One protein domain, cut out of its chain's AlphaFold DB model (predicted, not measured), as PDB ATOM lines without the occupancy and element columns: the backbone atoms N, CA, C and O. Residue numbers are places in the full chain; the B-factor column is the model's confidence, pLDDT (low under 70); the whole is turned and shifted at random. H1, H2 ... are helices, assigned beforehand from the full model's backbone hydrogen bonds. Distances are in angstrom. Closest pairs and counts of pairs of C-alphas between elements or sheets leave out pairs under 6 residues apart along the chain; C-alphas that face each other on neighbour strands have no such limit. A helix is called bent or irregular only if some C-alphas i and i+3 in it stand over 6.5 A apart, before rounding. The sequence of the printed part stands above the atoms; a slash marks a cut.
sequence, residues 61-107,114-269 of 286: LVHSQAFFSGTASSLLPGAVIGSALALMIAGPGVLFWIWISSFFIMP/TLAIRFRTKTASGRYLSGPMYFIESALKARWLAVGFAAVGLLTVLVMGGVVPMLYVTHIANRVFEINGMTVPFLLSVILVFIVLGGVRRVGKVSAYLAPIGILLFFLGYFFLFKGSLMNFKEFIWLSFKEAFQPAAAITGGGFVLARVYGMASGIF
ATOM      1  N   LEU A  61     208.872 153.558 182.824       64.75
ATOM      2  CA  LEU A  61     207.512 153.838 182.366       64.75
ATOM      3  C   LEU A  61     207.006 152.639 181.559       64.75
ATOM      4  O   LEU A  61     207.789 152.010 180.846       64.75
ATOM      5  N   VAL A  62     205.708 152.359 181.664       74.88
ATOM      6  CA  VAL A  62     204.999 151.408 180.788       74.88
ATOM      7  C   VAL A  62     204.947 151.984 179.365       74.88
ATOM      8  O   VAL A  62     204.959 153.208 179.215       74.88
ATOM      9  N   HIS A  63     204.884 151.151 178.318       77.25
ATOM     10  CA  HIS A  63     204.890 151.632 176.927       77.25
ATOM     11  C   HIS A  63     203.779 152.654 176.656       77.25
ATOM     12  O   HIS A  63     204.041 153.693 176.053       77.25
ATOM     13  N   SER A  64     202.571 152.411 177.169       71.88
ATOM     14  CA  SER A  64     201.437 153.336 177.065       71.88
ATOM     15  C   SER A  64     201.706 154.679 177.752       71.88
ATOM     16  O   SER A  64     201.448 155.734 177.176       71.88
ATOM     17  N   GLN A  65     202.302 154.669 178.948       76.25
ATOM     18  CA  GLN A  65     202.671 155.895 179.663       76.25
ATOM     19  C   GLN A  65     203.748 156.685 178.918       76.25
ATOM     20  O   GLN A  65     203.661 157.907 178.830       76.25
ATOM     21  N   ALA A  66     204.750 155.999 178.361       78.38
ATOM     22  CA  ALA A  66     205.789 156.632 177.556       78.38
ATOM     23  C   ALA A  66     205.212 157.238 176.267       78.38
ATOM     24  O   ALA A  66     205.568 158.360 175.909       78.38
ATOM     25  N   PHE A  67     204.283 156.535 175.613       82.38
ATOM     26  CA  PHE A  67     203.581 157.020 174.429       82.38
ATOM     27  C   PHE A  67     202.757 158.273 174.735       82.38
ATOM     28  O   PHE A  67     202.991 159.313 174.128       82.38
ATOM     29  N   PHE A  68     201.846 158.220 175.709       80.12
ATOM     30  CA  PHE A  68     200.996 159.363 176.041       80.12
ATOM     31  C   PHE A  68     201.786 160.548 176.590       80.12
ATOM     32  O   PHE A  68     201.484 161.683 176.241       80.12
ATOM     33  N   SER A  69     202.826 160.309 177.392       79.81
ATOM     34  CA  SER A  69     203.713 161.376 177.863       79.81
ATOM     35  C   SER A  69     204.484 162.027 176.708       79.81
ATOM     36  O   SER A  69     204.558 163.254 176.636       79.81
ATOM     37  N   GLY A  70     204.981 161.233 175.752       80.06
ATOM     38  CA  GLY A  70     205.626 161.743 174.542       80.06
ATOM     39  C   GLY A  70     204.667 162.530 173.642       80.06
ATOM     40  O   GLY A  70     205.002 163.626 173.187       80.06
ATOM     41  N   THR A  71     203.456 162.018 173.431       80.81
ATOM     42  CA  THR A  71     202.411 162.690 172.649       80.81
ATOM     43  C   THR A  71     201.973 163.990 173.319       80.81
ATOM     44  O   THR A  71     201.952 165.020 172.655       80.81
ATOM     45  N   ALA A  72     201.746 163.990 174.636       80.69
ATOM     46  CA  ALA A  72     201.426 165.195 175.404       80.69
ATOM     47  C   ALA A  72     202.501 166.273 175.250       80.69
ATOM     48  O   ALA A  72     202.181 167.427 175.002       80.69
ATOM     49  N   SER A  73     203.779 165.886 175.328       77.88
ATOM     50  CA  SER A  73     204.890 166.827 175.145       77.88
ATOM     51  C   SER A  73     204.991 167.389 173.722       77.88
ATOM     52  O   SER A  73     205.587 168.441 173.526       77.88
ATOM     53  N   SER A  74     204.423 166.693 172.731       78.19
ATOM     54  CA  SER A  74     204.414 167.133 171.331       78.19
ATOM     55  C   SER A  74     203.199 168.007 170.993       78.19
ATOM     56  O   SER A  74     203.239 168.745 170.014       78.19
ATOM     57  N   LEU A  75     202.123 167.929 171.781       77.69
ATOM     58  CA  LEU A  75     200.908 168.726 171.619       77.69
ATOM     59  C   LEU A  75     201.087 170.091 172.292       77.69
ATOM     60  O   LEU A  75     200.532 170.364 173.353       77.69
ATOM     61  N   LEU A  76     201.905 170.945 171.681       75.31
ATOM     62  CA  LEU A  76     202.112 172.304 172.172       75.31
ATOM     63  C   LEU A  76     201.048 173.255 171.603       75.31
ATOM     64  O   LEU A  76     200.732 173.165 170.414       75.31
ATOM     65  N   PRO A  77     200.571 174.241 172.385       73.38
ATOM     66  CA  PRO A  77     199.696 175.298 171.873       73.38
ATOM     67  C   PRO A  77     200.280 176.030 170.652       73.38
ATOM     68  O   PRO A  77     199.552 176.387 169.728       73.38
ATOM     69  N   GLY A  78     201.612 176.175 170.609       67.56
ATOM     70  CA  GLY A  78     202.325 176.773 169.477       67.56
ATOM     71  C   GLY A  78     202.145 176.011 168.160       67.56
ATOM     72  O   GLY A  78     202.154 176.635 167.105       67.56
ATOM     73  N   ALA A  79     201.910 174.695 168.204       73.38
ATOM     74  CA  ALA A  79     201.629 173.919 166.999       73.38
ATOM     75  C   ALA A  79     200.226 174.183 166.449       73.38
ATOM     76  O   ALA A  79     200.059 174.355 165.242       73.38
ATOM     77  N   VAL A  80     199.235 174.294 167.337       75.19
ATOM     78  CA  VAL A  80     197.844 174.595 166.971       75.19
ATOM     79  C   VAL A  80     197.751 175.985 166.345       75.19
ATOM     80  O   VAL A  80     197.257 176.139 165.229       75.19
ATOM     81  N   ILE A  81     198.308 176.992 167.015       71.81
ATOM     82  CA  ILE A  81     198.295 178.376 166.524       71.81
ATOM     83  C   ILE A  81     199.146 178.519 165.274       71.81
ATOM     84  O   ILE A  81     198.764 179.214 164.341       71.81
ATOM     85  N   GLY A  82     200.261 177.802 165.218       69.75
ATOM     86  CA  GLY A  82     201.068 177.695 164.023       69.75
ATOM     87  C   GLY A  82     200.291 177.216 162.805       69.75
ATOM     88  O   GLY A  82     200.347 177.841 161.749       69.75
ATOM     89  N   SER A  83     199.523 176.136 162.959       73.31
ATOM     90  CA  SER A  83     198.655 175.645 161.887       73.31
ATOM     91  C   SER A  83     197.517 176.614 161.544       73.31
ATOM     92  O   SER A  83     197.212 176.776 160.365       73.31
ATOM     93  N   ALA A  84     196.944 177.313 162.531       75.19
ATOM     94  CA  ALA A  84     195.906 178.320 162.304       75.19
ATOM     95  C   ALA A  84     196.444 179.536 161.531       75.19
ATOM     96  O   ALA A  84     195.862 179.945 160.534       75.19
ATOM     97  N   LEU A  85     197.610 180.063 161.914       67.88
ATOM     98  CA  LEU A  85     198.273 181.161 161.204       67.88
ATOM     99  C   LEU A  85     198.663 180.763 159.778       67.88
ATOM    100  O   LEU A  85     198.532 181.561 158.853       67.88
ATOM    101  N   ALA A  86     199.127 179.526 159.588       69.00
ATOM    102  CA  ALA A  86     199.434 178.997 158.266       69.00
ATOM    103  C   ALA A  86     198.189 178.964 157.365       69.00
ATOM    104  O   ALA A  86     198.262 179.381 156.209       69.00
ATOM    105  N   LEU A  87     197.050 178.536 157.916       72.38
ATOM    106  CA  LEU A  87     195.755 178.553 157.242       72.38
ATOM    107  C   LEU A  87     195.318 179.983 156.879       72.38
ATOM    108  O   LEU A  87     194.935 180.225 155.740       72.38
ATOM    109  N   MET A  88     195.427 180.938 157.808       69.25
ATOM    110  CA  MET A  88     195.039 182.338 157.574       69.25
ATOM    111  C   MET A  88     195.877 183.016 156.484       69.25
ATOM    112  O   MET A  88     195.369 183.814 155.706       69.25
ATOM    113  N   ILE A  89     197.179 182.726 156.436       66.38
ATOM    114  CA  ILE A  89     198.112 183.423 155.542       66.38
ATOM    115  C   ILE A  89     198.114 182.829 154.132       66.38
ATOM    116  O   ILE A  89     198.355 183.553 153.168       66.38
ATOM    117  N   ALA A  90     197.925 181.518 154.009       65.12
ATOM    118  CA  ALA A  90     198.142 180.802 152.755       65.12
ATOM    119  C   ALA A  90     196.919 180.005 152.268       65.12
ATOM    120  O   ALA A  90     196.984 179.399 151.201       65.12
ATOM    121  N   GLY A  91     195.807 180.046 153.005       70.44
ATOM    122  CA  GLY A  91     194.539 179.427 152.628       70.44
ATOM    123  C   GLY A  91     194.424 177.940 152.998       70.44
ATOM    124  O   GLY A  91     195.399 177.306 153.426       70.44
ATOM    125  N   PRO A  92     193.221 177.349 152.854       75.75
ATOM    126  CA  PRO A  92     192.938 175.959 153.217       75.75
ATOM    127  C   PRO A  92     193.766 174.908 152.483       75.75
ATOM    128  O   PRO A  92     193.945 173.812 153.025       75.75
ATOM    129  N   GLY A  93     194.349 175.236 151.326       71.44
ATOM    130  CA  GLY A  93     195.299 174.369 150.619       71.44
ATOM    131  C   GLY A  93     196.550 173.987 151.426       71.44
ATOM    132  O   GLY A  93     197.150 172.934 151.201       71.44
ATOM    133  N   VAL A  94     196.943 174.789 152.420       73.88
ATOM    134  CA  VAL A  94     198.157 174.535 153.211       73.88
ATOM    135  C   VAL A  94     198.049 173.335 154.146       73.88
ATOM    136  O   VAL A  94     199.059 172.684 154.426       73.88
ATOM    137  N   LEU A  95     196.843 172.978 154.590       76.81
ATOM    138  CA  LEU A  95     196.642 171.828 155.476       76.81
ATOM    139  C   LEU A  95     197.143 170.522 154.846       76.81
ATOM    140  O   LEU A  95     197.787 169.714 155.518       76.81
ATOM    141  N   PHE A  96     196.940 170.356 153.538       78.62
ATOM    142  CA  PHE A  96     197.436 169.202 152.793       78.62
ATOM    143  C   PHE A  96     198.971 169.101 152.843       78.62
ATOM    144  O   PHE A  96     199.532 168.036 153.113       78.62
ATOM    145  N   TRP A  97     199.662 170.230 152.678       74.38
ATOM    146  CA  TRP A  97     201.123 170.301 152.745       74.38
ATOM    147  C   TRP A  97     201.666 170.120 154.174       74.38
ATOM    148  O   TRP A  97     202.740 169.533 154.349       74.38
ATOM    149  N   ILE A  98     200.920 170.520 155.214       76.06
ATOM    150  CA  ILE A  98     201.229 170.171 156.617       76.06
ATOM    151  C   ILE A  98     201.226 168.654 156.800       76.06
ATOM    152  O   ILE A  98     202.134 168.104 157.428       76.06
ATOM    153  N   TRP A  99     200.230 167.957 156.255       79.56
ATOM    154  CA  TRP A  99     200.134 166.505 156.394       79.56
ATOM    155  C   TRP A  99     201.268 165.784 155.666       79.56
ATOM    156  O   TRP A  99     201.925 164.928 156.263       79.56
ATOM    157  N   ILE A 100     201.560 166.174 154.422       79.81
ATOM    158  CA  ILE A 100     202.668 165.598 153.645       79.81
ATOM    159  C   ILE A 100     204.014 165.841 154.333       79.81
ATOM    160  O   ILE A 100     204.810 164.916 154.494       79.81
ATOM    161  N   SER A 101     204.288 167.072 154.764       75.62
ATOM    162  CA  SER A 101     205.555 167.397 155.433       75.62
ATOM    163  C   SER A 101     205.718 166.621 156.738       75.62
ATOM    164  O   SER A 101     206.766 166.018 156.982       75.62
ATOM    165  N   SER A 102     204.653 166.542 157.537       79.38
ATOM    166  CA  SER A 102     204.631 165.761 158.773       79.38
ATOM    167  C   SER A 102     204.929 164.284 158.512       79.38
ATOM    168  O   SER A 102     205.704 163.674 159.253       79.38
ATOM    169  N   PHE A 103     204.386 163.719 157.429       81.88
ATOM    170  CA  PHE A 103     204.654 162.341 157.018       81.88
ATOM    171  C   PHE A 103     206.147 162.093 156.748       81.88
ATOM    172  O   PHE A 103     206.698 161.090 157.213       81.88
ATOM    173  N   PHE A 104     206.839 163.016 156.075       80.94
ATOM    174  CA  PHE A 104     208.278 162.894 155.800       80.94
ATOM    175  C   PHE A 104     209.180 163.186 157.006       80.94
ATOM    176  O   PHE A 104     210.328 162.744 157.035       80.94
ATOM    177  N   ILE A 105     208.678 163.871 158.033       79.88
ATOM    178  CA  ILE A 105     209.440 164.200 159.250       79.88
ATOM    179  C   ILE A 105     209.351 163.088 160.305       79.88
ATOM    180  O   ILE A 105     210.275 162.913 161.106       79.88
ATOM    181  N   MET A 106     208.290 162.274 160.291       83.69
ATOM    182  CA  MET A 106     208.138 161.128 161.201       83.69
ATOM    183  C   MET A 106     209.365 160.187 161.228       83.69
ATOM    184  O   MET A 106     209.813 159.847 162.328       83.69
ATOM    185  N   PRO A 107     209.975 159.796 160.089       87.06
ATOM    186  CA  PRO A 107     211.184 158.971 160.078       87.06
ATOM    187  C   PRO A 107     212.384 159.618 160.768       87.06
ATOM    188  O   PRO A 107     213.155 158.917 161.422       87.06
ATOM    189  N   THR A 114     215.410 156.083 168.134       88.50
ATOM    190  CA  THR A 114     216.119 154.797 168.061       88.50
ATOM    191  C   THR A 114     217.594 154.946 168.450       88.50
ATOM    192  O   THR A 114     218.109 154.155 169.243       88.50
ATOM    193  N   LEU A 115     218.273 155.990 167.960       87.38
ATOM    194  CA  LEU A 115     219.651 156.308 168.345       87.38
ATOM    195  C   LEU A 115     219.758 156.640 169.835       87.38
ATOM    196  O   LEU A 115     220.670 156.153 170.500       87.38
ATOM    197  N   ALA A 116     218.808 157.400 170.383       85.94
ATOM    198  CA  ALA A 116     218.790 157.744 171.804       85.94
ATOM    199  C   ALA A 116     218.690 156.507 172.716       85.94
ATOM    200  O   ALA A 116     219.281 156.491 173.795       85.94
ATOM    201  N   ILE A 117     217.979 155.458 172.286       85.00
ATOM    202  CA  ILE A 117     217.906 154.183 173.015       85.00
ATOM    203  C   ILE A 117     219.195 153.373 172.832       85.00
ATOM    204  O   ILE A 117     219.682 152.784 173.800       85.00
ATOM    205  N   ARG A 118     219.760 153.349 171.616       86.69
ATOM    206  CA  ARG A 118     220.992 152.609 171.298       86.69
ATOM    207  C   ARG A 118     222.210 153.141 172.058       86.69
ATOM    208  O   ARG A 118     222.993 152.344 172.558       86.69
ATOM    209  N   PHE A 119     222.335 154.460 172.175       84.31
ATOM    210  CA  PHE A 119     223.457 155.150 172.827       84.31
ATOM    211  C   PHE A 119     223.139 155.619 174.257       84.31
ATOM    212  O   PHE A 119     223.745 156.560 174.770       84.31
ATOM    213  N   ARG A 120     222.171 154.984 174.928       81.69
ATOM    214  CA  ARG A 120     221.839 155.324 176.317       81.69
ATOM    215  C   ARG A 120     223.008 155.007 177.252       81.69
ATOM    216  O   ARG A 120     223.573 153.916 177.205       81.69
ATOM    217  N   THR A 121     223.307 155.924 178.162       80.81
ATOM    218  CA  THR A 121     224.348 155.734 179.179       80.81
ATOM    219  C   THR A 121     223.703 155.369 180.508       80.81
ATOM    220  O   THR A 121     222.739 156.005 180.939       80.81
ATOM    221  N   LYS A 122     224.213 154.327 181.171       79.38
ATOM    222  CA  LYS A 122     223.748 153.937 182.505       79.38
ATOM    223  C   LYS A 122     224.552 154.700 183.557       79.38
ATOM    224  O   LYS A 122     225.768 154.583 183.615       79.38
ATOM    225  N   THR A 123     223.873 155.479 184.389       79.56
ATOM    226  CA  THR A 123     224.481 156.137 185.552       79.56
ATOM    227  C   THR A 123     224.780 155.112 186.650       79.56
ATOM    228  O   THR A 123     224.070 154.110 186.764       79.56
ATOM    229  N   ALA A 124     225.751 155.405 187.522       74.75
ATOM    230  CA  ALA A 124     226.067 154.611 188.717       74.75
ATOM    231  C   ALA A 124     224.837 154.307 189.601       74.75
ATOM    232  O   ALA A 124     224.710 153.220 190.147       74.75
ATOM    233  N   SER A 125     223.856 155.216 189.646       71.31
ATOM    234  CA  SER A 125     222.569 155.033 190.339       71.31
ATOM    235  C   SER A 125     221.567 154.110 189.624       71.31
ATOM    236  O   SER A 125     220.386 154.086 189.964       71.31
ATOM    237  N   GLY A 126     221.989 153.392 188.579       71.75
ATOM    238  CA  GLY A 126     221.143 152.484 187.799       71.75
ATOM    239  C   GLY A 126     220.165 153.172 186.839       71.75
ATOM    240  O   GLY A 126     219.374 152.492 186.185       71.75
ATOM    241  N   ARG A 127     220.209 154.507 186.731       74.25
ATOM    242  CA  ARG A 127     219.361 155.302 185.828       74.25
ATOM    243  C   ARG A 127     219.885 155.245 184.395       74.25
ATOM    244  O   ARG A 127     221.091 155.201 184.183       74.25
ATOM    245  N   TYR A 128     218.982 155.295 183.420       79.31
ATOM    246  CA  TYR A 128     219.348 155.456 182.014       79.31
ATOM    247  C   TYR A 128     219.219 156.923 181.624       79.31
ATOM    248  O   TYR A 128     218.160 157.521 181.810       79.31
ATOM    249  N   LEU A 129     220.302 157.477 181.094       80.44
ATOM    250  CA  LEU A 129     220.347 158.791 180.477       80.44
ATOM    251  C   LEU A 129     220.334 158.601 178.961       80.44
ATOM    252  O   LEU A 129     221.099 157.804 178.416       80.44
ATOM    253  N   SER A 130     219.422 159.294 178.292       81.50
ATOM    254  CA  SER A 130     219.191 159.173 176.854       81.50
ATOM    255  C   SER A 130     218.785 160.521 176.286       81.50
ATOM    256  O   SER A 130     218.121 161.304 176.961       81.50
ATOM    257  N   GLY A 131     219.145 160.765 175.034       85.00
ATOM    258  CA  GLY A 131     218.789 161.979 174.317       85.00
ATOM    259  C   GLY A 131     219.812 162.297 173.232       85.00
ATOM    260  O   GLY A 131     220.830 161.602 173.132       85.00
ATOM    261  N   PRO A 132     219.557 163.333 172.420       84.69
ATOM    262  CA  PRO A 132     220.406 163.617 171.276       84.69
ATOM    263  C   PRO A 132     221.843 163.978 171.641       84.69
ATOM    264  O   PRO A 132     222.776 163.507 171.000       84.69
ATOM    265  N   MET A 133     222.031 164.697 172.746       87.31
ATOM    266  CA  MET A 133     223.346 165.026 173.296       87.31
ATOM    267  C   MET A 133     224.221 163.785 173.539       87.31
ATOM    268  O   MET A 133     225.407 163.811 173.229       87.31
ATOM    269  N   TYR A 134     223.639 162.669 173.997       85.56
ATOM    270  CA  TYR A 134     224.403 161.454 174.291       85.56
ATOM    271  C   TYR A 134     224.864 160.724 173.033       85.56
ATOM    272  O   TYR A 134     225.993 160.236 172.999       85.56
ATOM    273  N   PHE A 135     224.034 160.645 171.986       86.00
ATOM    274  CA  PHE A 135     224.487 160.030 170.737       86.00
ATOM    275  C   PHE A 135     225.417 160.959 169.949       86.00
ATOM    276  O   PHE A 135     226.295 160.464 169.259       86.00
ATOM    277  N   ILE A 136     225.289 162.286 170.060       86.25
ATOM    278  CA  ILE A 136     226.250 163.217 169.446       86.25
ATOM    279  C   ILE A 136     227.628 163.042 170.094       86.25
ATOM    280  O   ILE A 136     228.633 162.934 169.394       86.25
ATOM    281  N   GLU A 137     227.680 162.938 171.424       85.81
ATOM    282  CA  GLU A 137     228.937 162.688 172.126       85.81
ATOM    283  C   GLU A 137     229.519 161.307 171.788       85.81
ATOM    284  O   GLU A 137     230.699 161.201 171.468       85.81
ATOM    285  N   SER A 138     228.711 160.245 171.833       82.69
ATOM    286  CA  SER A 138     229.217 158.872 171.683       82.69
ATOM    287  C   SER A 138     229.409 158.416 170.232       82.69
ATOM    288  O   SER A 138     230.364 157.695 169.953       82.69
ATOM    289  N   ALA A 139     228.545 158.831 169.299       82.56
ATOM    290  CA  ALA A 139     228.619 158.431 167.892       82.56
ATOM    291  C   ALA A 139     229.481 159.385 167.052       82.56
ATOM    292  O   ALA A 139     230.259 158.920 166.223       82.56
ATOM    293  N   LEU A 140     229.365 160.702 167.268       83.00
ATOM    294  CA  LEU A 140     230.131 161.714 166.525       83.00
ATOM    295  C   LEU A 140     231.465 162.075 167.195       83.00
ATOM    296  O   LEU A 140     232.283 162.750 166.575       83.00
ATOM    297  N   LYS A 141     231.685 161.666 168.457       84.12
ATOM    298  CA  LYS A 141     232.857 162.042 169.278       84.12
ATOM    299  C   LYS A 141     233.067 163.562 169.391       84.12
ATOM    300  O   LYS A 141     234.151 164.025 169.737       84.12
ATOM    301  N   ALA A 142     232.018 164.348 169.144       87.38
ATOM    302  CA  ALA A 142     232.055 165.805 169.112       87.38
ATOM    303  C   ALA A 142     231.421 166.385 170.384       87.38
ATOM    304  O   ALA A 142     230.246 166.756 170.409       87.38
ATOM    305  N   ARG A 143     232.213 166.475 171.461       85.31
ATOM    306  CA  ARG A 143     231.741 166.990 172.763       85.31
ATOM    307  C   ARG A 143     231.224 168.427 172.696       85.31
ATOM    308  O   ARG A 143     230.209 168.730 173.313       85.31
ATOM    309  N   TRP A 144     231.874 169.290 171.917       89.88
ATOM    310  CA  TRP A 144     231.458 170.688 171.762       89.88
ATOM    311  C   TRP A 144     230.040 170.804 171.177       89.88
ATOM    312  O   TRP A 144     229.229 171.584 171.671       89.88
ATOM    313  N   LEU A 145     229.706 169.960 170.195       88.38
ATOM    314  CA  LEU A 145     228.387 169.937 169.572       88.38
ATOM    315  C   LEU A 145     227.324 169.365 170.519       88.38
ATOM    316  O   LEU A 145     226.202 169.865 170.558       88.38
ATOM    317  N   ALA A 146     227.676 168.355 171.322       87.56
ATOM    318  CA  ALA A 146     226.782 167.801 172.339       87.56
ATOM    319  C   ALA A 146     226.434 168.834 173.425       87.56
ATOM    320  O   ALA A 146     225.267 168.954 173.802       87.56
ATOM    321  N   VAL A 147     227.422 169.607 173.891       89.69
ATOM    322  CA  VAL A 147     227.222 170.685 174.877       89.69
ATOM    323  C   VAL A 147     226.406 171.828 174.277       89.69
ATOM    324  O   VAL A 147     225.447 172.276 174.903       89.69
ATOM    325  N   GLY A 148     226.717 172.251 173.047       90.19
ATOM    326  CA  GLY A 148     225.937 173.265 172.336       90.19
ATOM    327  C   GLY A 148     224.475 172.847 172.157       90.19
ATOM    328  O   GLY A 148     223.564 173.610 172.478       90.19
ATOM    329  N   PHE A 149     224.238 171.599 171.742       88.75
ATOM    330  CA  PHE A 149     222.890 171.045 171.625       88.75
ATOM    331  C   PHE A 149     222.169 170.998 172.978       88.75
ATOM    332  O   PHE A 149     220.991 171.333 173.056       88.75
ATOM    333  N   ALA A 150     222.856 170.602 174.053       89.94
ATOM    334  CA  ALA A 150     222.270 170.560 175.389       89.94
ATOM    335  C   ALA A 150     221.880 171.959 175.894       89.94
ATOM    336  O   ALA A 150     220.790 172.120 176.438       89.94
ATOM    337  N   ALA A 151     222.722 172.972 175.671       91.75
ATOM    338  CA  ALA A 151     222.451 174.351 176.073       91.75
ATOM    339  C   ALA A 151     221.250 174.948 175.316       91.75
ATOM    340  O   ALA A 151     220.312 175.454 175.933       91.75
ATOM    341  N   VAL A 152     221.228 174.822 173.984       88.44
ATOM    342  CA  VAL A 152     220.107 175.299 173.154       88.44
ATOM    343  C   VAL A 152     218.833 174.499 173.434       88.44
ATOM    344  O   VAL A 152     217.741 175.065 173.506       88.44
ATOM    345  N   GLY A 153     218.958 173.187 173.635       87.00
ATOM    346  CA  GLY A 153     217.849 172.315 174.003       87.00
ATOM    347  C   GLY A 153     217.230 172.707 175.344       87.00
ATOM    348  O   GLY A 153     216.008 172.765 175.449       87.00
ATOM    349  N   LEU A 154     218.049 173.053 176.341       90.19
ATOM    350  CA  LEU A 154     217.576 173.551 177.632       90.19
ATOM    351  C   LEU A 154     216.794 174.860 177.474       90.19
ATOM    352  O   LEU A 154     215.673 174.956 177.968       90.19
ATOM    353  N   LEU A 155     217.331 175.828 176.726       88.12
ATOM    354  CA  LEU A 155     216.628 177.084 176.434       88.12
ATOM    355  C   LEU A 155     215.299 176.836 175.715       88.12
ATOM    356  O   LEU A 155     214.274 177.405 176.082       88.12
ATOM    357  N   THR A 156     215.293 175.936 174.734       84.94
ATOM    358  CA  THR A 156     214.090 175.594 173.969       84.94
ATOM    359  C   THR A 156     213.026 174.965 174.865       84.94
ATOM    360  O   THR A 156     211.860 175.337 174.776       84.94
ATOM    361  N   VAL A 157     213.406 174.053 175.764       85.31
ATOM    362  CA  VAL A 157     212.474 173.432 176.718       85.31
ATOM    363  C   VAL A 157     211.912 174.461 177.701       85.31
ATOM    364  O   VAL A 157     210.720 174.415 177.994       85.31
ATOM    365  N   LEU A 158     212.717 175.417 178.172       86.69
ATOM    366  CA  LEU A 158     212.243 176.477 179.070       86.69
ATOM    367  C   LEU A 158     211.241 177.412 178.380       86.69
ATOM    368  O   LEU A 158     210.191 177.721 178.947       86.69
ATOM    369  N   VAL A 159     211.528 177.824 177.144       83.81
ATOM    370  CA  VAL A 159     210.654 178.732 176.393       83.81
ATOM    371  C   VAL A 159     209.397 178.009 175.910       83.81
ATOM    372  O   VAL A 159     208.290 178.398 176.275       83.81
ATOM    373  N   MET A 160     209.549 176.937 175.129       80.25
ATOM    374  CA  MET A 160     208.423 176.244 174.492       80.25
ATOM    375  C   MET A 160     207.642 175.361 175.465       80.25
ATOM    376  O   MET A 160     206.433 175.222 175.319       80.25
ATOM    377  N   GLY A 161     208.306 174.766 176.458       79.31
ATOM    378  CA  GLY A 161     207.662 173.905 177.452       79.31
ATOM    379  C   GLY A 161     207.152 174.643 178.692       79.31
ATOM    380  O   GLY A 161     206.248 174.138 179.352       79.31
ATOM    381  N   GLY A 162     207.710 175.814 179.015       83.06
ATOM    382  CA  GLY A 162     207.360 176.583 180.213       83.06
ATOM    383  C   GLY A 162     206.632 177.886 179.897       83.06
ATOM    384  O   GLY A 162     205.446 178.028 180.188       83.06
ATOM    385  N   VAL A 163     207.347 178.843 179.300       83.81
ATOM    386  CA  VAL A 163     206.858 180.220 179.111       83.81
ATOM    387  C   VAL A 163     205.653 180.276 178.173       83.81
ATOM    388  O   VAL A 163     204.615 180.830 178.525       83.81
ATOM    389  N   VAL A 164     205.771 179.684 176.985       82.25
ATOM    390  CA  VAL A 164     204.758 179.775 175.927       82.25
ATOM    391  C   VAL A 164     203.398 179.203 176.375       82.25
ATOM    392  O   VAL A 164     202.404 179.922 176.266       82.25
ATOM    393  N   PRO A 165     203.301 177.989 176.959       82.69
ATOM    394  CA  PRO A 165     202.031 177.467 177.470       82.69
ATOM    395  C   PRO A 165     201.393 178.347 178.556       82.69
ATOM    396  O   PRO A 165     200.181 178.548 178.539       82.69
ATOM    397  N   MET A 166     202.192 178.913 179.468       84.38
ATOM    398  CA  MET A 166     201.687 179.786 180.538       84.38
ATOM    399  C   MET A 166     201.129 181.111 180.005       84.38
ATOM    400  O   MET A 166     200.104 181.592 180.496       84.38
ATOM    401  N   LEU A 167     201.754 181.681 178.970       83.88
ATOM    402  CA  LEU A 167     201.223 182.862 178.284       83.88
ATOM    403  C   LEU A 167     199.859 182.570 177.655       83.88
ATOM    404  O   LEU A 167     198.937 183.372 177.794       83.88
ATOM    405  N   TYR A 168     199.698 181.400 177.034       80.25
ATOM    406  CA  TYR A 168     198.420 181.008 176.444       80.25
ATOM    407  C   TYR A 168     197.319 180.829 177.472       80.25
ATOM    408  O   TYR A 168     196.214 181.324 177.265       80.25
ATOM    409  N   VAL A 169     197.613 180.171 178.592       85.44
ATOM    410  CA  VAL A 169     196.610 180.024 179.645       85.44
ATOM    411  C   VAL A 169     196.200 181.387 180.197       85.44
ATOM    412  O   VAL A 169     195.011 181.628 180.374       85.44
ATOM    413  N   THR A 170     197.153 182.296 180.408       86.19
ATOM    414  CA  THR A 170     196.849 183.672 180.833       86.19
ATOM    415  C   THR A 170     195.939 184.380 179.829       86.19
ATOM    416  O   THR A 170     194.983 185.042 180.221       86.19
ATOM    417  N   HIS A 171     196.201 184.220 178.529       83.56
ATOM    418  CA  HIS A 171     195.395 184.846 177.486       83.56
ATOM    419  C   HIS A 171     193.962 184.299 177.446       83.56
ATOM    420  O   HIS A 171     193.013 185.076 177.390       83.56
ATOM    421  N   ILE A 172     193.797 182.976 177.538       84.06
ATOM    422  CA  ILE A 172     192.479 182.327 177.577       84.06
ATOM    423  C   ILE A 172     191.729 182.708 178.859       84.06
ATOM    424  O   ILE A 172     190.543 183.018 178.801       84.06
ATOM    425  N   ALA A 173     192.411 182.736 180.007       86.44
ATOM    426  CA  ALA A 173     191.830 183.161 181.281       86.44
ATOM    427  C   ALA A 173     191.289 184.594 181.218       86.44
ATOM    428  O   ALA A 173     190.201 184.865 181.719       86.44
ATOM    429  N   ASN A 174     192.025 185.486 180.559       84.19
ATOM    430  CA  ASN A 174     191.609 186.865 180.364       84.19
ATOM    431  C   ASN A 174     190.414 186.969 179.402       84.19
ATOM    432  O   ASN A 174     189.403 187.568 179.740       84.19
ATOM    433  N   ARG A 175     190.498 186.339 178.223       83.25
ATOM    434  CA  ARG A 175     189.489 186.492 177.162       83.25
ATOM    435  C   ARG A 175     188.181 185.744 177.415       83.25
ATOM    436  O   ARG A 175     187.139 186.215 176.986       83.25
ATOM    437  N   VAL A 176     188.237 184.571 178.045       85.25
ATOM    438  CA  VAL A 176     187.062 183.697 178.222       85.25
ATOM    439  C   VAL A 176     186.460 183.839 179.613       85.25
ATOM    440  O   VAL A 176     185.246 183.788 179.761       85.25
ATOM    441  N   PHE A 177     187.306 183.990 180.633       80.69
ATOM    442  CA  PHE A 177     186.869 184.014 182.030       80.69
ATOM    443  C   PHE A 177     186.940 185.411 182.658       80.69
ATOM    444  O   PHE A 177     186.602 185.550 183.828       80.69
ATOM    445  N   GLU A 178     187.408 186.425 181.914       84.44
ATOM    446  CA  GLU A 178     187.604 187.809 182.383       84.44
ATOM    447  C   GLU A 178     188.490 187.918 183.641       84.44
ATOM    448  O   GLU A 178     188.509 188.928 184.349       84.44
ATOM    449  N   ILE A 179     189.295 186.882 183.909       84.56
ATOM    450  CA  ILE A 179     190.217 186.851 185.041       84.56
ATOM    451  C   ILE A 179     191.488 187.584 184.621       84.56
ATOM    452  O   ILE A 179     192.386 187.028 183.983       84.56
ATOM    453  N   ASN A 180     191.564 188.855 184.997       76.69
ATOM    454  CA  ASN A 180     192.745 189.678 184.789       76.69
ATOM    455  C   ASN A 180     193.829 189.361 185.832       76.69
ATOM    456  O   ASN A 180     193.570 189.346 187.033       76.69
ATOM    457  N   GLY A 181     195.068 189.151 185.375       76.12
ATOM    458  CA  GLY A 181     196.249 189.063 186.238       76.12
ATOM    459  C   GLY A 181     196.993 187.728 186.196       76.12
ATOM    460  O   GLY A 181     196.773 186.873 185.342       76.12
ATOM    461  N   MET A 182     197.928 187.564 187.135       80.88
ATOM    462  CA  MET A 182     198.827 186.404 187.215       80.88
ATOM    463  C   MET A 182     198.248 185.221 188.004       80.88
ATOM    464  O   MET A 182     198.926 184.213 188.179       80.88
ATOM    465  N   THR A 183     197.002 185.300 188.470       85.44
ATOM    466  CA  THR A 183     196.423 184.318 189.399       85.44
ATOM    467  C   THR A 183     196.356 182.911 188.802       85.44
ATOM    468  O   THR A 183     196.812 181.950 189.421       85.44
ATOM    469  N   VAL A 184     195.853 182.781 187.572       88.31
ATOM    470  CA  VAL A 184     195.723 181.488 186.878       88.31
ATOM    471  C   VAL A 184     197.082 180.848 186.548       88.31
ATOM    472  O   VAL A 184     197.295 179.698 186.948       88.31
ATOM    473  N   PRO A 185     198.037 181.530 185.877       87.12
ATOM    474  CA  PRO A 185     199.349 180.937 185.604       87.12
ATOM    475  C   PRO A 185     200.144 180.658 186.887       87.12
ATOM    476  O   PRO A 185     200.880 179.671 186.943       87.12
ATOM    477  N   PHE A 186     199.977 181.463 187.943       89.00
ATOM    478  CA  PHE A 186     200.613 181.218 189.237       89.00
ATOM    479  C   PHE A 186     200.089 179.934 189.892       89.00
ATOM    480  O   PHE A 186     200.882 179.056 190.232       89.00
ATOM    481  N   LEU A 187     198.765 179.771 189.996       90.94
ATOM    482  CA  LEU A 187     198.149 178.556 190.544       90.94
ATOM    483  C   LEU A 187     198.575 177.302 189.770       90.94
ATOM    484  O   LEU A 187     198.951 176.295 190.374       90.94
ATOM    485  N   LEU A 188     198.593 177.372 188.437       89.81
ATOM    486  CA  LEU A 188     199.067 176.264 187.606       89.81
ATOM    487  C   LEU A 188     200.550 175.960 187.812       89.81
ATOM    488  O   LEU A 188     200.930 174.791 187.844       89.81
ATOM    489  N   SER A 189     201.385 176.985 187.988       89.62
ATOM    490  CA  SER A 189     202.814 176.808 188.270       89.62
ATOM    491  C   SER A 189     203.036 176.074 189.592       89.62
ATOM    492  O   SER A 189     203.849 175.154 189.652       89.62
ATOM    493  N   VAL A 190     202.269 176.414 190.633       91.94
ATOM    494  CA  VAL A 190     202.325 175.730 191.935       91.94
ATOM    495  C   VAL A 190     201.960 174.251 191.784       91.94
ATOM    496  O   VAL A 190     202.714 173.381 192.224       91.94
ATOM    497  N   ILE A 191     200.855 173.945 191.099       91.19
ATOM    498  CA  ILE A 191     200.432 172.559 190.829       91.19
ATOM    499  C   ILE A 191     201.520 171.800 190.054       91.19
ATOM    500  O   ILE A 191     201.839 170.652 190.378       91.19
ATOM    501  N   LEU A 192     202.129 172.443 189.054       89.88
ATOM    502  CA  LEU A 192     203.183 171.842 188.246       89.88
ATOM    503  C   LEU A 192     204.412 171.485 189.092       89.88
ATOM    504  O   LEU A 192     204.950 170.385 188.945       89.88
ATOM    505  N   VAL A 193     204.818 172.351 190.026       90.69
ATOM    506  CA  VAL A 193     205.922 172.070 190.958       90.69
ATOM    507  C   VAL A 193     205.626 170.825 191.800       90.69
ATOM    508  O   VAL A 193     206.476 169.938 191.882       90.69
ATOM    509  N   PHE A 194     204.412 170.672 192.339       91.25
ATOM    510  CA  PHE A 194     204.024 169.466 193.090       91.25
ATOM    511  C   PHE A 194     204.108 168.173 192.258       91.25
ATOM    512  O   PHE A 194     204.476 167.104 192.771       91.25
ATOM    513  N   ILE A 195     203.789 168.252 190.964       89.81
ATOM    514  CA  ILE A 195     203.899 167.116 190.040       89.81
ATOM    515  C   ILE A 195     205.374 166.783 189.780       89.81
ATOM    516  O   ILE A 195     205.760 165.613 189.867       89.81
ATOM    517  N   VAL A 196     206.201 167.798 189.512       88.50
ATOM    518  CA  VAL A 196     207.630 167.652 189.192       88.50
ATOM    519  C   VAL A 196     208.433 167.137 190.389       88.50
ATOM    520  O   VAL A 196     209.280 166.258 190.211       88.50
ATOM    521  N   LEU A 197     208.124 167.584 191.612       90.12
ATOM    522  CA  LEU A 197     208.756 167.090 192.845       90.12
ATOM    523  C   LEU A 197     208.543 165.582 193.059       90.12
ATOM    524  O   LEU A 197     209.385 164.909 193.644       90.12
ATOM    525  N   GLY A 198     207.458 165.011 192.522       82.19
ATOM    526  CA  GLY A 198     207.228 163.560 192.524       82.19
ATOM    527  C   GLY A 198     208.110 162.767 191.548       82.19
ATOM    528  O   GLY A 198     208.030 161.535 191.494       82.19
ATOM    529  N   GLY A 199     208.938 163.452 190.756       84.88
ATOM    530  CA  GLY A 199     209.862 162.875 189.792       84.88
ATOM    531  C   GLY A 199     209.199 162.304 188.534       84.88
ATOM    532  O   GLY A 199     207.981 162.296 188.359       84.88
ATOM    533  N   VAL A 200     210.033 161.751 187.646       79.62
ATOM    534  CA  VAL A 200     209.645 161.300 186.291       79.62
ATOM    535  C   VAL A 200     208.493 160.282 186.288       79.62
ATOM    536  O   VAL A 200     207.679 160.274 185.369       79.62
ATOM    537  N   ARG A 201     208.378 159.438 187.326       79.19
ATOM    538  CA  ARG A 201     207.271 158.470 187.441       79.19
ATOM    539  C   ARG A 201     205.917 159.157 187.655       79.19
ATOM    540  O   ARG A 201     204.931 158.705 187.084       79.19
ATOM    541  N   ARG A 202     205.855 160.218 188.472       85.56
ATOM    542  CA  ARG A 202     204.609 160.964 188.718       85.56
ATOM    543  C   ARG A 202     204.215 161.764 187.483       85.56
ATOM    544  O   ARG A 202     203.068 161.668 187.065       85.56
ATOM    545  N   VAL A 203     205.179 162.448 186.861       84.88
ATOM    546  CA  VAL A 203     204.971 163.171 185.595       84.88
ATOM    547  C   VAL A 203     204.387 162.233 184.537       84.88
ATOM    548  O   VAL A 203     203.328 162.516 183.991       84.88
ATOM    549  N   GLY A 204     205.003 161.064 184.324       77.44
ATOM    550  CA  GLY A 204     204.514 160.088 183.349       77.44
ATOM    551  C   GLY A 204     203.100 159.573 183.643       77.44
ATOM    552  O   GLY A 204     202.304 159.448 182.717       77.44
ATOM    553  N   LYS A 205     202.751 159.326 184.915       83.19
ATOM    554  CA  LYS A 205     201.389 158.920 185.309       83.19
ATOM    555  C   LYS A 205     200.355 160.012 185.035       83.19
ATOM    556  O   LYS A 205     199.305 159.716 184.476       83.19
ATOM    557  N   VAL A 206     200.655 161.254 185.413       86.88
ATOM    558  CA  VAL A 206     199.746 162.391 185.212       86.88
ATOM    559  C   VAL A 206     199.561 162.664 183.720       86.88
ATOM    560  O   VAL A 206     198.429 162.749 183.254       86.88
ATOM    561  N   SER A 207     200.648 162.712 182.944       83.69
ATOM    562  CA  SER A 207     200.565 162.887 181.490       83.69
ATOM    563  C   SER A 207     199.803 161.751 180.810       83.69
ATOM    564  O   SER A 207     199.035 162.015 179.894       83.69
ATOM    565  N   ALA A 208     199.962 160.502 181.259       82.38
ATOM    566  CA  ALA A 208     199.235 159.366 180.695       82.38
ATOM    567  C   ALA A 208     197.713 159.460 180.877       82.38
ATOM    568  O   ALA A 208     196.980 158.892 180.076       82.38
ATOM    569  N   TYR A 209     197.250 160.179 181.902       85.25
ATOM    570  CA  TYR A 209     195.830 160.417 182.144       85.25
ATOM    571  C   TYR A 209     195.327 161.693 181.455       85.25
ATOM    572  O   TYR A 209     194.296 161.673 180.791       85.25
ATOM    573  N   LEU A 210     196.079 162.796 181.547       87.00
ATOM    574  CA  LEU A 210     195.677 164.082 180.967       87.00
ATOM    575  C   LEU A 210     195.710 164.090 179.435       87.00
ATOM    576  O   LEU A 210     194.842 164.696 178.814       87.00
ATOM    577  N   ALA A 211     196.685 163.419 178.816       85.25
ATOM    578  CA  ALA A 211     196.830 163.404 177.361       85.25
ATOM    579  C   ALA A 211     195.597 162.847 176.626       85.25
ATOM    580  O   ALA A 211     195.085 163.543 175.746       85.25
ATOM    581  N   PRO A 212     195.080 161.642 176.953       84.81
ATOM    582  CA  PRO A 212     193.899 161.117 176.278       84.81
ATOM    583  C   PRO A 212     192.650 161.963 176.544       84.81
ATOM    584  O   PRO A 212     191.868 162.165 175.621       84.81
ATOM    585  N   ILE A 213     192.484 162.513 177.754       89.31
ATOM    586  CA  ILE A 213     191.360 163.410 178.071       89.31
ATOM    587  C   ILE A 213     191.414 164.667 177.201       89.31
ATOM    588  O   ILE A 213     190.410 165.031 176.596       89.31
ATOM    589  N   GLY A 214     192.586 165.297 177.083       86.31
ATOM    590  CA  GLY A 214     192.765 166.480 176.240       86.31
ATOM    591  C   GLY A 214     192.456 166.203 174.768       86.31
ATOM    592  O   GLY A 214     191.753 166.981 174.132       86.31
ATOM    593  N   ILE A 215     192.913 165.062 174.242       85.56
ATOM    594  CA  ILE A 215     192.616 164.638 172.866       85.56
ATOM    595  C   ILE A 215     191.109 164.409 172.674       85.56
ATOM    596  O   ILE A 215     190.540 164.880 171.691       85.56
ATOM    597  N   LEU A 216     190.445 163.725 173.612       89.12
ATOM    598  CA  LEU A 216     189.001 163.479 173.553       89.12
ATOM    599  C   LEU A 216     188.192 164.780 173.589       89.12
ATOM    600  O   LEU A 216     187.283 164.947 172.778       89.12
ATOM    601  N   LEU A 217     188.538 165.713 174.479       89.44
ATOM    602  CA  LEU A 217     187.893 167.028 174.553       89.44
ATOM    603  C   LEU A 217     188.085 167.828 173.262       89.44
ATOM    604  O   LEU A 217     187.144 168.465 172.795       89.44
ATOM    605  N   PHE A 218     189.271 167.752 172.655       85.44
ATOM    606  CA  PHE A 218     189.548 168.408 171.379       85.44
ATOM    607  C   PHE A 218     188.663 167.855 170.249       85.44
ATOM    608  O   PHE A 218     188.049 168.624 169.509       85.44
ATOM    609  N   PHE A 219     188.523 166.527 170.153       87.19
ATOM    610  CA  PHE A 219     187.624 165.896 169.181       87.19
ATOM    611  C   PHE A 219     186.150 166.210 169.439       87.19
ATOM    612  O   PHE A 219     185.411 166.448 168.486       87.19
ATOM    613  N   LEU A 220     185.718 166.242 170.702       89.12
ATOM    614  CA  LEU A 220     184.353 166.629 171.064       89.12
ATOM    615  C   LEU A 220     184.059 168.073 170.654       89.12
ATOM    616  O   LEU A 220     183.034 168.321 170.026       89.12
ATOM    617  N   GLY A 221     184.968 169.008 170.943       85.25
ATOM    618  CA  GLY A 221     184.831 170.406 170.530       85.25
ATOM    619  C   GLY A 221     184.683 170.546 169.016       85.25
ATOM    620  O   GLY A 221     183.766 171.216 168.544       85.25
ATOM    621  N   TYR A 222     185.515 169.837 168.248       82.94
ATOM    622  CA  TYR A 222     185.382 169.782 166.792       82.94
ATOM    623  C   TYR A 222     184.022 169.203 166.380       82.94
ATOM    624  O   TYR A 222     183.299 169.811 165.601       82.94
ATOM    625  N   PHE A 223     183.607 168.075 166.951       83.81
ATOM    626  CA  PHE A 223     182.314 167.467 166.635       83.81
ATOM    627  C   PHE A 223     181.134 168.433 166.855       83.81
ATOM    628  O   PHE A 223     180.245 168.514 166.007       83.81
ATOM    629  N   PHE A 224     181.143 169.211 167.943       83.19
ATOM    630  CA  PHE A 224     180.121 170.230 168.195       83.19
ATOM    631  C   PHE A 224     180.160 171.382 167.181       83.19
ATOM    632  O   PHE A 224     179.101 171.788 166.704       83.19
ATOM    633  N   LEU A 225     181.350 171.856 166.795       79.81
ATOM    634  CA  LEU A 225     181.501 172.906 165.779       79.81
ATOM    635  C   LEU A 225     180.924 172.484 164.417       79.81
ATOM    636  O   LEU A 225     180.192 173.251 163.796       79.81
ATOM    637  N   PHE A 226     181.189 171.252 163.974       74.12
ATOM    638  CA  PHE A 226     180.711 170.754 162.674       74.12
ATOM    639  C   PHE A 226     179.229 170.367 162.676       74.12
ATOM    640  O   PHE A 226     178.591 170.383 161.625       74.12
ATOM    641  N   LYS A 227     178.650 170.061 163.843       71.31
ATOM    642  CA  LYS A 227     177.204 169.836 163.980       71.31
ATOM    643  C   LYS A 227     176.400 171.141 163.872       71.31
ATOM    644  O   LYS A 227     175.234 171.099 163.496       71.31
ATOM    645  N   GLY A 228     177.018 172.286 164.168       64.75
ATOM    646  CA  GLY A 228     176.391 173.613 164.205       64.75
ATOM    647  C   GLY A 228     176.143 174.305 162.856       64.75
ATOM    648  O   GLY A 228     175.913 175.507 162.853       64.75
ATOM    649  N   SER A 229     176.178 173.605 161.715       60.81
ATOM    650  CA  SER A 229     175.878 174.164 160.375       60.81
ATOM    651  C   SER A 229     176.847 175.241 159.835       60.81
ATOM    652  O   SER A 229     176.544 175.868 158.822       60.81
ATOM    653  N   LEU A 230     178.017 175.460 160.446       57.03
ATOM    654  CA  LEU A 230     178.971 176.481 159.971       57.03
ATOM    655  C   LEU A 230     179.815 176.017 158.771       57.03
ATOM    656  O   LEU A 230     180.245 176.846 157.973       57.03
ATOM    657  N   MET A 231     180.063 174.708 158.624       62.44
ATOM    658  CA  MET A 231     180.837 174.164 157.503       62.44
ATOM    659  C   MET A 231     180.633 172.652 157.352       62.44
ATOM    660  O   MET A 231     180.722 171.906 158.328       62.44
ATOM    661  N   ASN A 232     180.424 172.166 156.127       76.94
ATOM    662  CA  ASN A 232     180.427 170.730 155.859       76.94
ATOM    663  C   ASN A 232     181.864 170.196 155.929       76.94
ATOM    664  O   ASN A 232     182.709 170.571 155.120       76.94
ATOM    665  N   PHE A 233     182.143 169.256 156.837       78.62
ATOM    666  CA  PHE A 233     183.476 168.642 156.979       78.62
ATOM    667  C   PHE A 233     184.027 168.095 155.653       78.62
ATOM    668  O   PHE A 233     185.194 168.287 155.315       78.62
ATOM    669  N   LYS A 234     183.159 167.442 154.870       80.38
ATOM    670  CA  LYS A 234     183.513 166.895 153.553       80.38
ATOM    671  C   LYS A 234     183.897 167.991 152.557       80.38
ATOM    672  O   LYS A 234     184.846 167.815 151.801       80.38
ATOM    673  N   GLU A 235     183.173 169.103 152.571       82.88
ATOM    674  CA  GLU A 235     183.410 170.243 151.684       82.88
ATOM    675  C   GLU A 235     184.704 170.968 152.049       82.88
ATOM    676  O   GLU A 235     185.490 171.285 151.164       82.88
ATOM    677  N   PHE A 236     184.982 171.130 153.345       81.31
ATOM    678  CA  PHE A 236     186.238 171.700 153.826       81.31
ATOM    679  C   PHE A 236     187.452 170.865 153.401       81.31
ATOM    680  O   PHE A 236     188.423 171.407 152.879       81.31
ATOM    681  N   ILE A 237     187.379 169.536 153.552       82.81
ATOM    682  CA  ILE A 237     188.438 168.646 153.058       82.81
ATOM    683  C   ILE A 237     188.593 168.803 151.548       82.81
ATOM    684  O   ILE A 237     189.708 168.971 151.061       82.81
ATOM    685  N   TRP A 238     187.490 168.769 150.799       84.50
ATOM    686  CA  TRP A 238     187.539 168.903 149.347       84.50
ATOM    687  C   TRP A 238     188.160 170.234 148.905       84.50
ATOM    688  O   TRP A 238     188.996 170.248 148.001       84.50
ATOM    689  N   LEU A 239     187.818 171.331 149.583       82.25
ATOM    690  CA  LEU A 239     188.399 172.650 149.360       82.25
ATOM    691  C   LEU A 239     189.909 172.645 149.617       82.25
ATOM    692  O   LEU A 239     190.665 173.100 148.762       82.25
ATOM    693  N   SER A 240     190.361 172.055 150.727       81.44
ATOM    694  CA  SER A 240     191.790 171.904 151.019       81.44
ATOM    695  C   SER A 240     192.535 171.144 149.923       81.44
ATOM    696  O   SER A 240     193.619 171.560 149.530       81.44
ATOM    697  N   PHE A 241     191.973 170.059 149.386       82.56
ATOM    698  CA  PHE A 241     192.600 169.343 148.270       82.56
ATOM    699  C   PHE A 241     192.605 170.178 146.985       82.56
ATOM    700  O   PHE A 241     193.633 170.261 146.318       82.56
ATOM    701  N   LYS A 242     191.486 170.822 146.639       81.25
ATOM    702  CA  LYS A 242     191.362 171.626 145.415       81.25
ATOM    703  C   LYS A 242     192.338 172.803 145.405       81.25
ATOM    704  O   LYS A 242     193.018 173.026 144.406       81.25
ATOM    705  N   GLU A 243     192.429 173.523 146.517       75.88
ATOM    706  CA  GLU A 243     193.335 174.659 146.644       75.88
ATOM    707  C   GLU A 243     194.796 174.231 146.743       75.88
ATOM    708  O   GLU A 243     195.655 174.927 146.214       75.88
ATOM    709  N   ALA A 244     195.103 173.075 147.341       72.50
ATOM    710  CA  ALA A 244     196.482 172.603 147.465       72.50
ATOM    711  C   ALA A 244     197.196 172.423 146.114       72.50
ATOM    712  O   ALA A 244     198.417 172.583 146.050       72.50
ATOM    713  N   PHE A 245     196.446 172.102 145.053       70.88
ATOM    714  CA  PHE A 245     196.965 171.876 143.700       70.88
ATOM    715  C   PHE A 245     196.758 173.063 142.744       70.88
ATOM    716  O   PHE A 245     197.154 172.981 141.580       70.88
ATOM    717  N   GLN A 246     196.164 174.175 143.193       67.56
ATOM    718  CA  GLN A 246     196.020 175.364 142.349       67.56
ATOM    719  C   GLN A 246     197.371 176.078 142.154       67.56
ATOM    720  O   GLN A 246     198.147 176.173 143.104       67.56
ATOM    721  N   PRO A 247     197.665 176.652 140.967       51.75
ATOM    722  CA  PRO A 247     198.971 177.247 140.655       51.75
ATOM    723  C   PRO A 247     199.385 178.358 141.623       51.75
ATOM    724  O   PRO A 247     200.557 178.472 141.960       51.75
ATOM    725  N   ALA A 248     198.424 179.138 142.125       52.69
ATOM    726  CA  ALA A 248     198.677 180.161 143.134       52.69
ATOM    727  C   ALA A 248     199.218 179.550 144.439       52.69
ATOM    728  O   ALA A 248     200.195 180.061 144.979       52.69
ATOM    729  N   ALA A 249     198.665 178.421 144.894       48.16
ATOM    730  CA  ALA A 249     199.127 177.685 146.071       48.16
ATOM    731  C   ALA A 249     200.349 176.792 145.788       48.16
ATOM    732  O   ALA A 249     201.144 176.548 146.686       48.16
ATOM    733  N   ALA A 250     200.553 176.334 144.551       44.50
ATOM    734  CA  ALA A 250     201.701 175.519 144.152       44.50
ATOM    735  C   ALA A 250     202.972 176.362 143.914       44.50
ATOM    736  O   ALA A 250     204.065 175.941 144.283       44.50
ATOM    737  N   ILE A 251     202.846 177.575 143.365       43.19
ATOM    738  CA  ILE A 251     203.969 178.501 143.121       43.19
ATOM    739  C   ILE A 251     204.341 179.255 144.404       43.19
ATOM    740  O   ILE A 251     205.522 179.429 144.694       43.19
ATOM    741  N   THR A 252     203.360 179.633 145.232       46.06
ATOM    742  CA  THR A 252     203.651 180.153 146.581       46.06
ATOM    743  C   THR A 252     203.961 179.042 147.590       46.06
ATOM    744  O   THR A 252     204.610 179.328 148.597       46.06
ATOM    745  N   GLY A 253     203.582 177.780 147.322       44.06
ATOM    746  CA  GLY A 253     203.613 176.700 148.314       44.06
ATOM    747  C   GLY A 253     204.362 175.398 148.015       44.06
ATOM    748  O   GLY A 253     204.508 174.580 148.918       44.06
ATOM    749  N   GLY A 254     204.969 175.229 146.842       46.09
ATOM    750  CA  GLY A 254     205.724 174.015 146.479       46.09
ATOM    751  C   GLY A 254     207.097 173.835 147.149       46.09
ATOM    752  O   GLY A 254     207.748 172.813 146.970       46.09
ATOM    753  N   GLY A 255     207.556 174.793 147.956       47.09
ATOM    754  CA  GLY A 255     208.811 174.682 148.719       47.09
ATOM    755  C   GLY A 255     208.950 175.765 149.784       47.09
ATOM    756  O   GLY A 255     209.336 175.494 150.920       47.09
ATOM    757  N   PHE A 256     208.499 176.977 149.456       44.62
ATOM    758  CA  PHE A 256     208.482 178.123 150.366       44.62
ATOM    759  C   PHE A 256     207.479 177.948 151.524       44.62
ATOM    760  O   PHE A 256     207.775 178.317 152.660       44.62
ATOM    761  N   VAL A 257     206.327 177.310 151.276       51.09
ATOM    762  CA  VAL A 257     205.344 176.951 152.316       51.09
ATOM    763  C   VAL A 257     205.856 175.830 153.203       51.09
ATOM    764  O   VAL A 257     205.663 175.948 154.392       51.09
ATOM    765  N   LEU A 258     206.587 174.815 152.735       47.16
ATOM    766  CA  LEU A 258     207.137 173.789 153.643       47.16
ATOM    767  C   LEU A 258     208.028 174.407 154.734       47.16
ATOM    768  O   LEU A 258     207.879 174.088 155.911       47.16
ATOM    769  N   ALA A 259     208.881 175.364 154.361       47.97
ATOM    770  CA  ALA A 259     209.697 176.130 155.301       47.97
ATOM    771  C   ALA A 259     208.859 177.075 156.185       47.97
ATOM    772  O   ALA A 259     209.042 177.128 157.403       47.97
ATOM    773  N   ARG A 260     207.905 177.804 155.591       48.28
ATOM    774  CA  ARG A 260     207.059 178.786 156.289       48.28
ATOM    775  C   ARG A 260     206.068 178.127 157.250       48.28
ATOM    776  O   ARG A 260     205.930 178.563 158.381       48.28
ATOM    777  N   VAL A 261     205.429 177.053 156.822       50.84
ATOM    778  CA  VAL A 261     204.448 176.252 157.552       50.84
ATOM    779  C   VAL A 261     205.094 175.447 158.650       50.84
ATOM    780  O   VAL A 261     204.515 175.351 159.722       50.84
ATOM    781  N   TYR A 262     206.292 174.907 158.435       49.47
ATOM    782  CA  TYR A 262     207.009 174.248 159.516       49.47
ATOM    783  C   TYR A 262     207.476 175.267 160.567       49.47
ATOM    784  O   TYR A 262     207.327 175.010 161.760       49.47
ATOM    785  N   GLY A 263     207.940 176.456 160.154       48.38
ATOM    786  CA  GLY A 263     208.231 177.581 161.059       48.38
ATOM    787  C   GLY A 263     206.994 178.135 161.784       48.38
ATOM    788  O   GLY A 263     207.079 178.533 162.946       48.38
ATOM    789  N   MET A 264     205.829 178.103 161.135       48.94
ATOM    790  CA  MET A 264     204.544 178.464 161.731       48.94
ATOM    791  C   MET A 264     204.084 177.386 162.716       48.94
ATOM    792  O   MET A 264     203.929 177.697 163.889       48.94
ATOM    793  N   ALA A 265     203.983 176.118 162.303       43.81
ATOM    794  CA  ALA A 265     203.585 174.954 163.107       43.81
ATOM    795  C   ALA A 265     204.531 174.622 164.279       43.81
ATOM    796  O   ALA A 265     204.204 173.783 165.112       43.81
ATOM    797  N   SER A 266     205.697 175.260 164.371       46.31
ATOM    798  CA  SER A 266     206.588 175.168 165.537       46.31
ATOM    799  C   SER A 266     206.507 176.390 166.466       46.31
ATOM    800  O   SER A 266     207.241 176.456 167.449       46.31
ATOM    801  N   GLY A 267     205.606 177.349 166.204       41.06
ATOM    802  CA  GLY A 267     205.363 178.525 167.050       41.06
ATOM    803  C   GLY A 267     206.467 179.589 167.016       41.06
ATOM    804  O   GLY A 267     206.353 180.618 167.677       41.06
ATOM    805  N   ILE A 268     207.525 179.383 166.225       40.38
ATOM    806  CA  ILE A 268     208.694 180.277 166.138       40.38
ATOM    807  C   ILE A 268     208.320 181.624 165.486       40.38
ATOM    808  O   ILE A 268     208.969 182.642 165.722       40.38
ATOM    809  N   PHE A 269     207.224 181.669 164.721       43.00
ATOM    810  CA  PHE A 269     206.787 182.866 163.999       43.00
ATOM    811  C   PHE A 269     206.277 184.018 164.888       43.00
ATOM    812  O   PHE A 269     206.285 185.164 164.442       43.00
TER     813      PHE A 269
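AT A GLANCE: This is residues 61 to 107 and 114 to 269 of the 286 residues of the protein "Sodium:alanine symporter domain protein" of Leptospira kirschneri str. 200801925 (UniProt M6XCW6). Long helices make a loose, open frame: H6, bent but nearly straight, folds back through H7 into H8, and H1 crosses H8. H2, H3 and H11 form a small cluster, with H9 on H3 and H10 close by, while H5 runs beside the first arm of H6 and H4 packs on H5. The printed part has 203 residues with eleven named helices, H1 to H11 in order, and no named strand; it is all helix, with mostly crossed packing. It is only just loose, close to compact, with a radius of gyration of the C-alphas of 20.3 A and spans of 59 by 44 by 31 A.

IN THESE COORDINATES: H1, residues 63 to 74, begins at C-alpha 63 (204.890, 151.632, 176.927). H2 is residues 77 to 90, H3 94 to 107, H4 114 to 118 and H5 132 to 140. H6, residues 143 to 177, was assigned as one helix by its hydrogen bonds, but is bent: C-alphas 161 and 164 are 6.7 A apart; its arms are H6a, residues 143 to 161, 25.5 A, and H6b, residues 164 to 177, 19.4 A, at 5 degrees. H7 is residues 183 to 197, 21.5 A, and H8 199 to 227, 42.2 A. H9 is residues 233 to 244, H10 247 to 253, and H11 256 to 265, ending at (203.585, 174.954, 163.107).

HOW THE PARTS SIT: H1 touches H8, with residues 204 to 212 of H8 alone, at a steep tilt of 64 degrees; their closest C-alphas, Phe 68 and Ala 208, are 5.0 A apart. H2 touches H11, opposite ways at a shallow tilt of 34 degrees, only just short of steep, with C-alphas 82 and 265 closest at 3.8 A. H3 touches H11 about perpendicular, 79 degrees, C-alphas 101 and 258 being closest at 6.8 A. H3 touches H9 at C-alphas 94 and 244, 6.3 A. H4 touches H5 at C-alphas 116 and 132, 6.1 A. H5 and H6a form a hairpin, C-alphas 133 and 146 closest at 4.5 A. H6b and H7 form another, as do H7 and H8. H10 and H11 meet only through their link. Every O i to N i+4 pair is within hydrogen-bond range except in H3, 9 of 10, and H8, 23 of 25.

THE WHOLE: The farthest C-alphas, Ala 124 and Ser 229, are 60.9 A apart. Residues 108 to 113 are not printed; C-alphas 107 and 114 are 10.3 A apart. The link H4 to H5 is long. Mean pLDDT of the printed part is 77.3, and 36 residues are under 70, among them residues 246 to 269.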